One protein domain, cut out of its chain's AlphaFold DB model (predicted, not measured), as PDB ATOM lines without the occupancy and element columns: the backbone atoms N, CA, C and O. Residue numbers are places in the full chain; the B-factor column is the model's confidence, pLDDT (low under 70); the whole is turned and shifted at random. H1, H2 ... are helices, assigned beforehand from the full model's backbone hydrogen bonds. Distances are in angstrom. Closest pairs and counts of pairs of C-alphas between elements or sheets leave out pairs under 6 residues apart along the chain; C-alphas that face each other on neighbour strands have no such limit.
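Overview. This is residues 56 to 150 of the 152 residues of an uncharacterized protein of Candidatus Woesearchaeota archaeon CG_4_10_14_0_2_um_filter_33_10 (UniProt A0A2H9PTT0). Two groups of three helices stand side by side with a gap between H2 and H5: H1 packs on H5, with H6 turning a corner at H5's end, while H2 and H3 form a loose hairpin with H4 crossing it. The groups meet where H1 packs on the first part of H2, and the link from H4 to H5 joins them again. The printed part has 95 residues, six named helices, H1 to H6 in order, and no named strand: all helix, compact, radius of gyration of the C-alphas 14.4 A, spans 38 by 31 by 21 A.

Arrangement. Start at H1, residues 56 to 64: it touches H2, residues 73 to 87, about perpendicular at 88 degrees, closest C-alphas Leu 58 and Leu 73, 6.7 A, H2 using residues 73 to 77 alone. H2 and H3, residues 92 to 106, form a helical hairpin at a shallow tilt of 23 degrees; they only just touch, with 3 pairs of C-alphas within 8 A, the closest Glu 86 and Leu 95, 6.9 A. H4, residues 108 to 120, touches H3 at a steep tilt of 52 degrees, closest C-alphas Val 103 and Leu 111, 6.3 A, and only just touches H2, with 3 such pairs, the closest Cys 79 and Tyr 114, 5.7 A. H5, residues 124 to 137, touches H1, opposite ways at a shallow tilt of 34.8 degrees, only just short of steep, closest C-alphas Pro 60 and Ile 130, 5.2 A. H6, residues 139 to 148, touches H5 only at the corner, closest C-alphas Met 135 and Lys 142, 4.6 A. H2 and H5 are apart. In H2 to H6 every O i to N i+4 pair is within hydrogen-bond range; in H1 2 of 5 are, beside 3 of 6 O i to N i+3 pairs.

Along the chain. Find C-alpha 56 at (5.605, 109.379, 12.550), where H1 begins. H2 runs 20.8 A, H3 21.0 A and H5 20.1 A; H6 ends at C-alpha 148, (2.194, 129.186, 17.019).

Size, cuts and confidence. The C-alphas farthest apart, Glu 108 and Gly 150, are 40.0 A apart. The printed part has no cut and no long link. Look for pLDDT under 70 at residues 90 to 94 and 144 to 150.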
ATOM      1  N   LYS A  56       7.026 109.078  12.341       88.12
ATOM      2  CA  LYS A  56       5.605 109.379  12.550       88.12
ATOM      3  C   LYS A  56       5.169 110.739  11.988       88.12
ATOM      4  O   LYS A  56       4.016 110.881  11.598       88.12
ATOM      5  N   PHE A  57       6.078 111.712  11.904       88.19
ATOM      6  CA  PHE A  57       5.818 113.030  11.320       88.19
ATOM      7  C   PHE A  57       6.094 113.087   9.813       88.19
ATOM      8  O   PHE A  57       5.599 113.983   9.139       88.19
ATOM      9  N   LEU A  58       6.831 112.123   9.256       91.44
ATOM     10  CA  LEU A  58       7.121 112.030   7.821       91.44
ATOM     11  C   LEU A  58       6.071 111.200   7.066       91.44
ATOM     12  O   LEU A  58       5.773 111.476   5.903       91.44
ATOM     13  N   LEU A  59       5.463 110.205   7.720       92.25
ATOM     14  CA  LEU A  59       4.441 109.341   7.118       92.25
ATOM     15  C   LEU A  59       3.221 110.098   6.550       92.25
ATOM     16  O   LEU A  59       2.788 109.748   5.446       92.25
ATOM     17  N   PRO A  60       2.678 111.148   7.205       93.62
ATOM     18  CA  PRO A  60       1.566 111.917   6.648       93.62
ATOM     19  C   PRO A  60       1.883 112.545   5.284       93.62
ATOM     20  O   PRO A  60       1.013 112.580   4.415       93.62
ATOM     21  N   TYR A  61       3.130 112.968   5.050       93.44
ATOM     22  CA  TYR A  61       3.548 113.527   3.760       93.44
ATOM     23  C   TYR A  61       3.431 112.491   2.645       93.44
ATOM     24  O   TYR A  61       2.864 112.774   1.594       93.44
ATOM     25  N   LYS A  62       3.877 111.254   2.893       94.06
ATOM     26  CA  LYS A  62       3.751 110.150   1.927       94.06
ATOM     27  C   LYS A  62       2.299 109.753   1.661       94.06
ATOM     28  O   LYS A  62       1.980 109.301   0.565       94.06
ATOM     29  N   LYS A  63       1.433 109.894   2.667       93.69
ATOM     30  CA  LYS A  63       0.005 109.563   2.586       93.69
ATOM     31  C   LYS A  63      -0.777 110.576   1.750       93.69
ATOM     32  O   LYS A  63      -1.612 110.174   0.947       93.69
ATOM     33  N   HIS A  64      -0.522 111.870   1.948       95.00
ATOM     34  CA  HIS A  64      -1.331 112.951   1.367       95.00
ATOM     35  C   HIS A  64      -0.723 113.597   0.118       95.00
ATOM     36  O   HIS A  64      -1.429 114.312  -0.589       95.00
ATOM     37  N   LEU A  65       0.555 113.341  -0.180       94.00
ATOM     38  CA  LEU A  65       1.238 113.834  -1.378       94.00
ATOM     39  C   LEU A  65       1.683 112.648  -2.247       94.00
ATOM     40  O   LEU A  65       2.763 112.091  -2.028       94.00
ATOM     41  N   PRO A  66       0.881 112.250  -3.256       91.50
ATOM     42  CA  PRO A  66       1.179 111.094  -4.102       91.50
ATOM     43  C   PRO A  66       2.543 111.170  -4.793       91.50
ATOM     44  O   PRO A  66       3.183 110.140  -4.987       91.50
ATOM     45  N   GLN A  67       3.023 112.380  -5.108       93.06
ATOM     46  CA  GLN A  67       4.330 112.591  -5.744       93.06
ATOM     47  C   GLN A  67       5.504 112.163  -4.845       93.06
ATOM     48  O   GLN A  67       6.615 111.973  -5.335       93.06
ATOM     49  N   LEU A  68       5.267 112.020  -3.537       95.12
ATOM     50  CA  LEU A  68       6.268 111.677  -2.528       95.12
ATOM     51  C   LEU A  68       6.158 110.227  -2.042       95.12
ATOM     52  O   LEU A  68       6.925 109.808  -1.174       95.12
ATOM     53  N   LYS A  69       5.220 109.438  -2.584       93.00
ATOM     54  CA  LYS A  69       4.963 108.059  -2.138       93.00
ATOM     55  C   LYS A  69       6.216 107.178  -2.209       93.00
ATOM     56  O   LYS A  69       6.486 106.415  -1.278       93.00
ATOM     57  N   ASP A  70       7.018 107.361  -3.253       93.50
ATOM     58  CA  ASP A  70       8.231 106.572  -3.501       93.50
ATOM     59  C   ASP A  70       9.490 107.170  -2.855       93.50
ATOM     60  O   ASP A  70      10.593 106.645  -3.006       93.50
ATOM     61  N   PHE A  71       9.364 108.277  -2.117       95.94
ATOM     62  CA  PHE A  71      10.503 108.867  -1.424       95.94
ATOM     63  C   PHE A  71      10.828 108.031  -0.184       95.94
ATOM     64  O   PHE A  71       9.931 107.671   0.584       95.94
ATOM     65  N   SER A  72      12.105 107.724   0.051       95.50
ATOM     66  CA  SER A  72      12.516 107.152   1.337       95.50
ATOM     67  C   SER A  72      12.300 108.169   2.463       95.50
ATOM     68  O   SER A  72      12.236 109.376   2.218       95.50
ATOM     69  N   LEU A  73      12.175 107.690   3.702       94.06
ATOM     70  CA  LEU A  73      12.029 108.577   4.859       94.06
ATOM     71  C   LEU A  73      13.271 109.459   5.040       94.06
ATOM     72  O   LEU A  73      13.120 110.656   5.248       94.06
ATOM     73  N   ASP A  74      14.472 108.911   4.834       93.88
ATOM     74  CA  ASP A  74      15.713 109.696   4.853       93.88
ATOM     75  C   ASP A  74      15.723 110.785   3.769       93.88
ATOM     76  O   ASP A  74      16.104 111.923   4.028       93.88
ATOM     77  N   LEU A  75      15.240 110.476   2.558       94.88
ATOM     78  CA  LEU A  75      15.129 111.471   1.491       94.88
ATOM     79  C   LEU A  75      14.142 112.584   1.864       94.88
ATOM     80  O   LEU A  75      14.422 113.753   1.615       94.88
ATOM     81  N   LEU A  76      12.994 112.237   2.452       94.75
ATOM     82  CA  LEU A  76      12.026 113.223   2.935       94.75
ATOM     83  C   LEU A  76      12.599 114.084   4.054       94.75
ATOM     84  O   LEU A  76      12.381 115.291   4.042       94.75
ATOM     85  N   ASN A  77      13.354 113.485   4.973       93.81
ATOM     86  CA  ASN A  77      14.041 114.203   6.034       93.81
ATOM     87  C   ASN A  77      15.005 115.250   5.463       93.81
ATOM     88  O   ASN A  77      14.901 116.432   5.788       93.81
ATOM     89  N   SER A  78      15.862 114.838   4.525       93.81
ATOM     90  CA  SER A  78      16.782 115.748   3.837       93.81
ATOM     91  C   SER A  78      16.037 116.847   3.074       93.81
ATOM     92  O   SER A  78      16.428 118.010   3.129       93.81
ATOM     93  N   CYS A  79      14.942 116.516   2.381       94.31
ATOM     94  CA  CYS A  79      14.118 117.515   1.699       94.31
ATOM     95  C   CYS A  79      13.516 118.533   2.678       94.31
ATOM     96  O   CYS A  79      13.575 119.730   2.407       94.31
ATOM     97  N   MET A  80      12.977 118.082   3.813       91.69
ATOM     98  CA  MET A  80      12.430 118.952   4.861       91.69
ATOM     99  C   MET A  80      13.500 119.883   5.436       91.69
ATOM    100  O   MET A  80      13.248 121.072   5.615       91.69
ATOM    101  N   PHE A  81      14.706 119.368   5.671       90.38
ATOM    102  CA  PHE A  81      15.836 120.160   6.146       90.38
ATOM    103  C   PHE A  81      16.194 121.299   5.181       90.38
ATOM    104  O   PHE A  81      16.178 122.467   5.576       90.38
ATOM    105  N   PHE A  82      16.434 120.994   3.901       89.62
ATOM    106  CA  PHE A  82      16.751 122.030   2.912       89.62
ATOM    107  C   PHE A  82      15.585 122.990   2.671       89.62
ATOM    108  O   PHE A  82      15.820 124.175   2.450       89.62
ATOM    109  N   PHE A  83      14.343 122.518   2.783       89.56
ATOM    110  CA  PHE A  83      13.157 123.368   2.691       89.56
ATOM    111  C   PHE A  83      13.060 124.363   3.851       89.56
ATOM    112  O   PHE A  83      12.728 125.527   3.638       89.56
ATOM    113  N   ASN A  84      13.402 123.943   5.070       84.19
ATOM    114  CA  ASN A  84      13.460 124.834   6.229       84.19
ATOM    115  C   ASN A  84      14.581 125.871   6.100       84.19
ATOM    116  O   ASN A  84      14.359 127.044   6.411       84.19
ATOM    117  N   ILE A  85      15.755 125.463   5.601       83.31
ATOM    118  CA  ILE A  85      16.830 126.404   5.264       83.31
ATOM    119  C   ILE A  85      16.314 127.404   4.236       83.31
ATOM    120  O   ILE A  85      16.409 128.602   4.474       83.31
ATOM    121  N   GLU A  86      15.718 126.930   3.139       84.31
ATOM    122  CA  GLU A  86      15.215 127.783   2.062       84.31
ATOM    123  C   GLU A  86      14.213 128.827   2.563       84.31
ATOM    124  O   GLU A  86      14.375 130.008   2.274       84.31
ATOM    125  N   ASN A  87      13.223 128.417   3.360       78.44
ATOM    126  CA  ASN A  87      12.216 129.325   3.920       78.44
ATOM    127  C   ASN A  87      12.798 130.345   4.911       78.44
ATOM    128  O   ASN A  87      12.160 131.357   5.190       78.44
ATOM    129  N   SER A  88      13.992 130.083   5.445       73.31
ATOM    130  CA  SER A  88      14.715 131.011   6.318       73.31
ATOM    131  C   SER A  88      15.570 132.015   5.529       73.31
ATOM    132  O   SER A  88      16.112 132.954   6.110       73.31
ATOM    133  N   LEU A  89      15.714 131.839   4.210       76.69
ATOM    134  CA  LEU A  89      16.446 132.757   3.342       76.69
ATOM    135  C   LEU A  89      15.501 133.839   2.803       76.69
ATOM    136  O   LEU A  89      14.589 133.566   2.034       76.69
ATOM    137  N   GLU A  90      15.768 135.098   3.146       62.88
ATOM    138  CA  GLU A  90      14.956 136.247   2.706       62.88
ATOM    139  C   GLU A  90      15.205 136.673   1.237       62.88
ATOM    140  O   GLU A  90      14.483 137.518   0.715       62.88
ATOM    141  N   ASP A  91      16.206 136.103   0.544       69.81
ATOM    142  CA  ASP A  91      16.774 136.672  -0.692       69.81
ATOM    143  C   ASP A  91      16.993 135.665  -1.838       69.81
ATOM    144  O   ASP A  91      17.575 134.595  -1.650       69.81
ATOM    145  N   LYS A  92      16.671 136.063  -3.081       60.22
ATOM    146  CA  LYS A  92      16.847 135.220  -4.287       60.22
ATOM    147  C   LYS A  92      18.300 134.821  -4.569       60.22
ATOM    148  O   LYS A  92      18.547 133.692  -4.971       60.22
ATOM    149  N   LYS A  93      19.282 135.699  -4.313       59.69
ATOM    150  CA  LYS A  93      20.714 135.359  -4.481       59.69
ATOM    151  C   LYS A  93      21.160 134.230  -3.547       59.69
ATOM    152  O   LYS A  93      22.097 133.501  -3.865       59.69
ATOM    153  N   LYS A  94      20.485 134.072  -2.404       68.00
ATOM    154  CA  LYS A  94      20.747 132.986  -1.459       68.00
ATOM    155  C   LYS A  94      20.109 131.668  -1.924       68.00
ATOM    156  O   LYS A  94      20.670 130.617  -1.640       68.00
ATOM    157  N   LEU A  95      19.030 131.715  -2.718       71.44
ATOM    158  CA  LEU A  95      18.418 130.530  -3.347       71.44
ATOM    159  C   LEU A  95      19.343 129.877  -4.383       71.44
ATOM    160  O   LEU A  95      19.542 128.665  -4.343       71.44
ATOM    161  N   ASP A  96      19.974 130.670  -5.255       74.69
ATOM    162  CA  ASP A  96      20.950 130.143  -6.224       74.69
ATOM    163  C   ASP A  96      22.175 129.535  -5.516       74.69
ATOM    164  O   ASP A  96      22.744 128.533  -5.961       74.69
ATOM    165  N   GLY A  97      22.576 130.121  -4.382       83.62
ATOM    166  CA  GLY A  97      23.598 129.556  -3.500       83.62
ATOM    167  C   GLY A  97      23.166 128.235  -2.859       83.62
ATOM    168  O   GLY A  97      23.970 127.305  -2.763       83.62
ATOM    169  N   LEU A  98      21.893 128.119  -2.476       87.38
ATOM    170  CA  LEU A  98      21.329 126.905  -1.899       87.38
ATOM    171  C   LEU A  98      21.291 125.759  -2.915       87.38
ATOM    172  O   LEU A  98      21.750 124.669  -2.592       87.38
ATOM    173  N   GLU A  99      20.831 125.986  -4.152       89.94
ATOM    174  CA  GLU A  99      20.825 124.926  -5.177       89.94
ATOM    175  C   GLU A  99      22.243 124.405  -5.457       89.94
ATOM    176  O   GLU A  99      22.452 123.193  -5.527       89.94
ATOM    177  N   LYS A 100      23.239 125.298  -5.534       90.38
ATOM    178  CA  LYS A 100      24.653 124.903  -5.672       90.38
ATOM    179  C   LYS A 100      25.145 124.085  -4.479       90.38
ATOM    180  O   LYS A 100      25.870 123.111  -4.670       90.38
ATOM    181  N   THR A 101      24.742 124.460  -3.267       88.88
ATOM    182  CA  THR A 101      25.085 123.733  -2.034       88.88
ATOM    183  C   THR A 101      24.477 122.333  -2.045       88.88
ATOM    184  O   THR A 101      25.188 121.354  -1.846       88.88
ATOM    185  N   ILE A 102      23.198 122.218  -2.408       92.56
ATOM    186  CA  ILE A 102      22.500 120.937  -2.542       92.56
ATOM    187  C   ILE A 102      23.204 120.026  -3.556       92.56
ATOM    188  O   ILE A 102      23.425 118.849  -3.273       92.56
ATOM    189  N   VAL A 103      23.586 120.549  -4.727       94.06
ATOM    190  CA  VAL A 103      24.308 119.759  -5.742       94.06
ATOM    191  C   VAL A 103      25.661 119.295  -5.211       94.06
ATOM    192  O   VAL A 103      26.014 118.135  -5.401       94.06
ATOM    193  N   LYS A 104      26.395 120.170  -4.518       91.81
ATOM    194  CA  LYS A 104      27.698 119.837  -3.936       91.81
ATOM    195  C   LYS A 104      27.599 118.747  -2.861       91.81
ATOM    196  O   LYS A 104      28.470 117.889  -2.803       91.81
ATOM    197  N   GLU A 105      26.568 118.782  -2.017       89.81
ATOM    198  CA  GLU A 105      26.444 117.888  -0.855       89.81
ATOM    199  C   GLU A 105      25.695 116.583  -1.145       89.81
ATOM    200  O   GLU A 105      26.037 115.536  -0.600       89.81
ATOM    201  N   LYS A 106      24.651 116.636  -1.979       92.38
ATOM    202  CA  LYS A 106      23.719 115.517  -2.206       92.38
ATOM    203  C   LYS A 106      23.610 115.109  -3.682       92.38
ATOM    204  O   LYS A 106      23.022 114.072  -3.988       92.38
ATOM    205  N   GLY A 107      24.169 115.899  -4.602       94.69
ATOM    206  CA  GLY A 107      24.179 115.625  -6.040       94.69
ATOM    207  C   GLY A 107      22.942 116.113  -6.802       94.69
ATOM    208  O   GLY A 107      21.887 116.424  -6.244       94.69
ATOM    209  N   GLU A 108      23.050 116.147  -8.132       95.88
ATOM    210  CA  GLU A 108      21.976 116.630  -9.018       95.88
ATOM    211  C   GLU A 108      20.700 115.784  -8.957       95.88
ATOM    212  O   GLU A 108      19.588 116.302  -9.082       95.88
ATOM    213  N   ALA A 109      20.841 114.470  -8.758       95.50
ATOM    214  CA  ALA A 109      19.702 113.567  -8.634       95.50
ATOM    215  C   ALA A 109      18.830 113.935  -7.425       95.50
ATOM    216  O   ALA A 109      17.601 113.912  -7.520       95.50
ATOM    217  N   PHE A 110      19.459 114.328  -6.314       96.50
ATOM    218  CA  PHE A 110      18.749 114.834  -5.149       96.50
ATOM    219  C   PHE A 110      18.062 116.166  -5.461       96.50
ATOM    220  O   PHE A 110      16.876 116.299  -5.176       96.50
ATOM    221  N   LEU A 111      18.748 117.113  -6.117       95.81
ATOM    222  CA  LEU A 111      18.149 118.404  -6.484       95.81
ATOM    223  C   LEU A 111      16.862 118.229  -7.312       95.81
ATOM    224  O   LEU A 111      15.874 118.924  -7.074       95.81
ATOM    225  N   LYS A 112      16.828 117.268  -8.247       95.94
ATOM    226  CA  LYS A 112      15.612 116.943  -9.014       95.94
ATOM    227  C   LYS A 112      14.463 116.496  -8.104       95.94
ATOM    228  O   LYS A 112      13.347 116.993  -8.243       95.94
ATOM    229  N   LYS A 113      14.730 115.604  -7.144       96.62
ATOM    230  CA  LYS A 113      13.722 115.147  -6.170       96.62
ATOM    231  C   LYS A 113      13.297 116.258  -5.208       96.62
ATOM    232  O   LYS A 113      12.114 116.362  -4.894       96.62
ATOM    233  N   TYR A 114      14.220 117.127  -4.809       95.94
ATOM    234  CA  TYR A 114      13.931 118.300  -3.990       95.94
ATOM    235  C   TYR A 114      12.983 119.279  -4.700       95.94
ATOM    236  O   TYR A 114      12.032 119.769  -4.094       95.94
ATOM    237  N   LYS A 115      13.156 119.507  -6.009       94.94
ATOM    238  CA  LYS A 115      12.228 120.332  -6.804       94.94
ATOM    239  C   LYS A 115      10.814 119.735  -6.855       94.94
ATOM    240  O   LYS A 115       9.847 120.475  -6.699       94.94
ATOM    241  N   ILE A 116      10.689 118.409  -6.987       95.50
ATOM    242  CA  ILE A 116       9.392 117.706  -6.901       95.50
ATOM    243  C   ILE A 116       8.766 117.898  -5.516       95.50
ATOM    244  O   ILE A 116       7.587 118.234  -5.410       95.50
ATOM    245  N   PHE A 117       9.564 117.731  -4.459       96.12
ATOM    246  CA  PHE A 117       9.132 117.953  -3.083       96.12
ATOM    247  C   PHE A 117       8.581 119.368  -2.879       96.12
ATOM    248  O   PHE A 117       7.452 119.526  -2.420       96.12
ATOM    249  N   LYS A 118       9.328 120.396  -3.294       93.56
ATOM    250  CA  LYS A 118       8.901 121.798  -3.192       93.56
ATOM    251  C   LYS A 118       7.569 122.068  -3.871       93.56
ATOM    252  O   LYS A 118       6.751 122.812  -3.338       93.56
ATOM    253  N   GLU A 119       7.360 121.490  -5.048       95.00
ATOM    254  CA  GLU A 119       6.107 121.672  -5.773       95.00
ATOM    255  C   GLU A 119       4.939 121.004  -5.038       95.00
ATOM    256  O   GLU A 119       3.887 121.617  -4.870       95.00
ATOM    257  N   ALA A 120       5.144 119.795  -4.505       93.00
ATOM    258  CA  ALA A 120       4.134 119.087  -3.720       93.00
ATOM    259  C   ALA A 120       3.711 119.876  -2.463       93.00
ATOM    260  O   ALA A 120       2.523 119.949  -2.144       93.00
ATOM    261  N   MET A 121       4.663 120.542  -1.802       90.50
ATOM    262  CA  MET A 121       4.424 121.361  -0.605       90.50
ATOM    263  C   MET A 121       3.530 122.590  -0.845       90.50
ATOM    264  O   MET A 121       2.997 123.157   0.109       90.50
ATOM    265  N   LYS A 122       3.307 123.006  -2.101       92.00
ATOM    266  CA  LYS A 122       2.391 124.114  -2.430       92.00
ATOM    267  C   LYS A 122       0.913 123.727  -2.321       92.00
ATOM    268  O   LYS A 122       0.052 124.611  -2.311       92.00
ATOM    269  N   ASN A 123       0.590 122.434  -2.236       91.62
ATOM    270  CA  ASN A 123      -0.788 121.973  -2.110       91.62
ATOM    271  C   ASN A 123      -1.344 122.259  -0.702       91.62
ATOM    272  O   ASN A 123      -1.189 121.467   0.228       91.62
ATOM    273  N   LYS A 124      -2.041 123.392  -0.559       90.94
ATOM    274  CA  LYS A 124      -2.607 123.859   0.718       90.94
ATOM    275  C   LYS A 124      -3.569 122.860   1.368       90.94
ATOM    276  O   LYS A 124      -3.578 122.742   2.592       90.94
ATOM    277  N   GLU A 125      -4.371 122.145   0.579       92.94
ATOM    278  CA  GLU A 125      -5.340 121.184   1.115       92.94
ATOM    279  C   GLU A 125      -4.633 119.952   1.692       92.94
ATOM    280  O   GLU A 125      -4.927 119.531   2.812       92.94
ATOM    281  N   ALA A 126      -3.651 119.417   0.963       92.00
ATOM    282  CA  ALA A 126      -2.828 118.313   1.446       92.00
ATOM    283  C   ALA A 126      -2.039 118.713   2.699       92.00
ATOM    284  O   ALA A 126      -2.012 117.960   3.671       92.00
ATOM    285  N   MET A 127      -1.469 119.922   2.726       91.25
ATOM    286  CA  MET A 127      -0.744 120.428   3.894       91.25
ATOM    287  C   MET A 127      -1.633 120.551   5.132       91.25
ATOM    288  O   MET A 127      -1.204 120.190   6.225       91.25
ATOM    289  N   LYS A 128      -2.890 120.981   4.974       91.44
ATOM    290  CA  LYS A 128      -3.852 121.009   6.083       91.44
ATOM    291  C   LYS A 128      -4.089 119.603   6.652       91.44
ATOM    292  O   LYS A 128      -3.994 119.414   7.862       91.44
ATOM    293  N   LYS A 129      -4.308 118.610   5.784       92.62
ATOM    294  CA  LYS A 129      -4.497 117.200   6.179       92.62
ATOM    295  C   LYS A 129      -3.253 116.605   6.851       92.62
ATOM    296  O   LYS A 129      -3.376 115.857   7.816       92.62
ATOM    297  N   ILE A 130      -2.057 116.962   6.377       91.75
ATOM    298  CA  ILE A 130      -0.775 116.564   6.983       91.75
ATOM    299  C   ILE A 130      -0.658 117.092   8.413       91.75
ATOM    300  O   ILE A 130      -0.288 116.332   9.311       91.75
ATOM    301  N   VAL A 131      -0.990 118.366   8.639       87.19
ATOM    302  CA  VAL A 131      -0.973 118.969   9.980       87.19
ATOM    303  C   VAL A 131      -1.992 118.280  10.886       87.19
ATOM    304  O   VAL A 131      -1.633 117.872  11.986       87.19
ATOM    305  N   GLU A 132      -3.224 118.072  10.416       89.12
ATOM    306  CA  GLU A 132      -4.274 117.383  11.179       89.12
ATOM    307  C   GLU A 132      -3.865 115.960  11.593       89.12
ATOM    308  O   GLU A 132      -4.045 115.578  12.751       89.12
ATOM    309  N   ASP A 133      -3.282 115.174  10.685       90.00
ATOM    310  CA  ASP A 133      -2.795 113.827  11.006       90.00
ATOM    311  C   ASP A 133      -1.588 113.875  11.959       90.00
ATOM    312  O   ASP A 133      -1.510 113.084  12.901       90.00
ATOM    313  N   SER A 134      -0.684 114.842  11.794       86.38
ATOM    314  CA  SER A 134       0.470 115.016  12.689       86.38
ATOM    315  C   SER A 134       0.045 115.402  14.113       86.38
ATOM    316  O   SER A 134       0.592 114.869  15.078       86.38
ATOM    317  N   MET A 135      -0.980 116.250  14.261       84.50
ATOM    318  CA  MET A 135      -1.555 116.637  15.560       84.50
ATOM    319  C   MET A 135      -2.200 115.456  16.292       84.50
ATOM    320  O   MET A 135      -2.089 115.366  17.509       84.50
ATOM    321  N   LYS A 136      -2.824 114.515  15.571       86.69
ATOM    322  CA  LYS A 136      -3.363 113.279  16.173       86.69
ATOM    323  C   LYS A 136      -2.270 112.335  16.676       86.69
ATOM    324  O   LYS A 136      -2.538 111.473  17.504       86.69
ATOM    325  N   THR A 137      -1.056 112.473  16.151       81.94
ATOM    326  CA  THR A 137       0.051 111.542  16.399       81.94
ATOM    327  C   THR A 137       0.961 112.003  17.550       81.94
ATOM    328  O   THR A 137       1.818 111.249  18.020       81.94
ATOM    329  N   SER A 138       0.815 113.247  18.018       80.00
ATOM    330  CA  SER A 138       1.585 113.780  19.145       80.00
ATOM    331  C   SER A 138       0.880 114.967  19.802       80.00
ATOM    332  O   SER A 138       0.732 116.024  19.185       80.00
ATOM    333  N   GLU A 139       0.533 114.823  21.083       78.50
ATOM    334  CA  GLU A 139      -0.009 115.918  21.901       78.50
ATOM    335  C   GLU A 139       0.984 117.084  22.042       78.50
ATOM    336  O   GLU A 139       0.587 118.245  22.027       78.50
ATOM    337  N   GLU A 140       2.290 116.805  22.104       71.12
ATOM    338  CA  GLU A 140       3.325 117.849  22.126       71.12
ATOM    339  C   GLU A 140       3.349 118.647  20.819       71.12
ATOM    340  O   GLU A 140       3.437 119.875  20.830       71.12
ATOM    341  N   PHE A 141       3.206 117.959  19.683       73.75
ATOM    342  CA  PHE A 141       3.148 118.617  18.379       73.75
ATOM    343  C   PHE A 141       1.891 119.482  18.267       73.75
ATOM    344  O   PHE A 141       1.966 120.637  17.852       73.75
ATOM    345  N   LYS A 142       0.745 118.957  18.706       76.56
ATOM    346  CA  LYS A 142      -0.516 119.698  18.773       76.56
ATOM    347  C   LYS A 142      -0.382 120.985  19.590       76.56
ATOM    348  O   LYS A 142      -0.674 122.055  19.057       76.56
ATOM    349  N   LYS A 143       0.160 120.900  20.810       70.50
ATOM    350  CA  LYS A 143       0.437 122.074  21.651       70.50
ATOM    351  C   LYS A 143       1.346 123.082  20.943       70.50
ATOM    352  O   LYS A 143       1.055 124.274  20.948       70.50
ATOM    353  N   SER A 144       2.406 122.622  20.272       65.38
ATOM    354  CA  SER A 144       3.339 123.509  19.554       65.38
ATOM    355  C   SER A 144       2.674 124.312  18.420       65.38
ATOM    356  O   SER A 144       2.983 125.490  18.215       65.38
ATOM    357  N   ILE A 145       1.710 123.708  17.714       69.50
ATOM    358  CA  ILE A 145       0.953 124.365  16.642       69.50
ATOM    359  C   ILE A 145      -0.071 125.347  17.219       69.50
ATOM    360  O   ILE A 145      -0.181 126.470  16.726       69.50
ATOM    361  N   GLU A 146      -0.791 124.958  18.274       67.50
ATOM    362  CA  GLU A 146      -1.774 125.817  18.950       67.50
ATOM    363  C   GLU A 146      -1.125 127.121  19.444       67.50
ATOM    364  O   GLU A 146      -1.626 128.208  19.140       67.50
ATOM    365  N   ILE A 147       0.062 127.016  20.053       60.03
ATOM    366  CA  ILE A 147       0.890 128.150  20.495       60.03
ATOM    367  C   ILE A 147       1.300 129.050  19.322       60.03
ATOM    368  O   ILE A 147       1.207 130.274  19.411       60.03
ATOM    369  N   SER A 148       1.746 128.453  18.212       55.84
ATOM    370  CA  SER A 148       2.194 129.186  17.019       55.84
ATOM    371  C   SER A 148       1.046 129.901  16.298       55.84
ATOM    372  O   SER A 148       1.261 130.909  15.629       55.84
ATOM    373  N   SER A 149      -0.179 129.389  16.441       55.94
ATOM    374  CA  SER A 149      -1.396 129.952  15.845       55.94
ATOM    375  C   SER A 149      -2.093 131.018  16.703       55.94
ATOM    376  O   SER A 149      -3.101 131.571  16.263       55.94
ATOM    377  N   GLY A 150      -1.577 131.309  17.905       47.75
ATOM    378  CA  GLY A 150      -2.158 132.296  18.822       47.75
ATOM    379  C   GLY A 150      -3.527 131.898  19.386       47.75
ATOM    380  O   GLY A 150      -4.317 132.773  19.721       47.75
TER     381      GLY A 150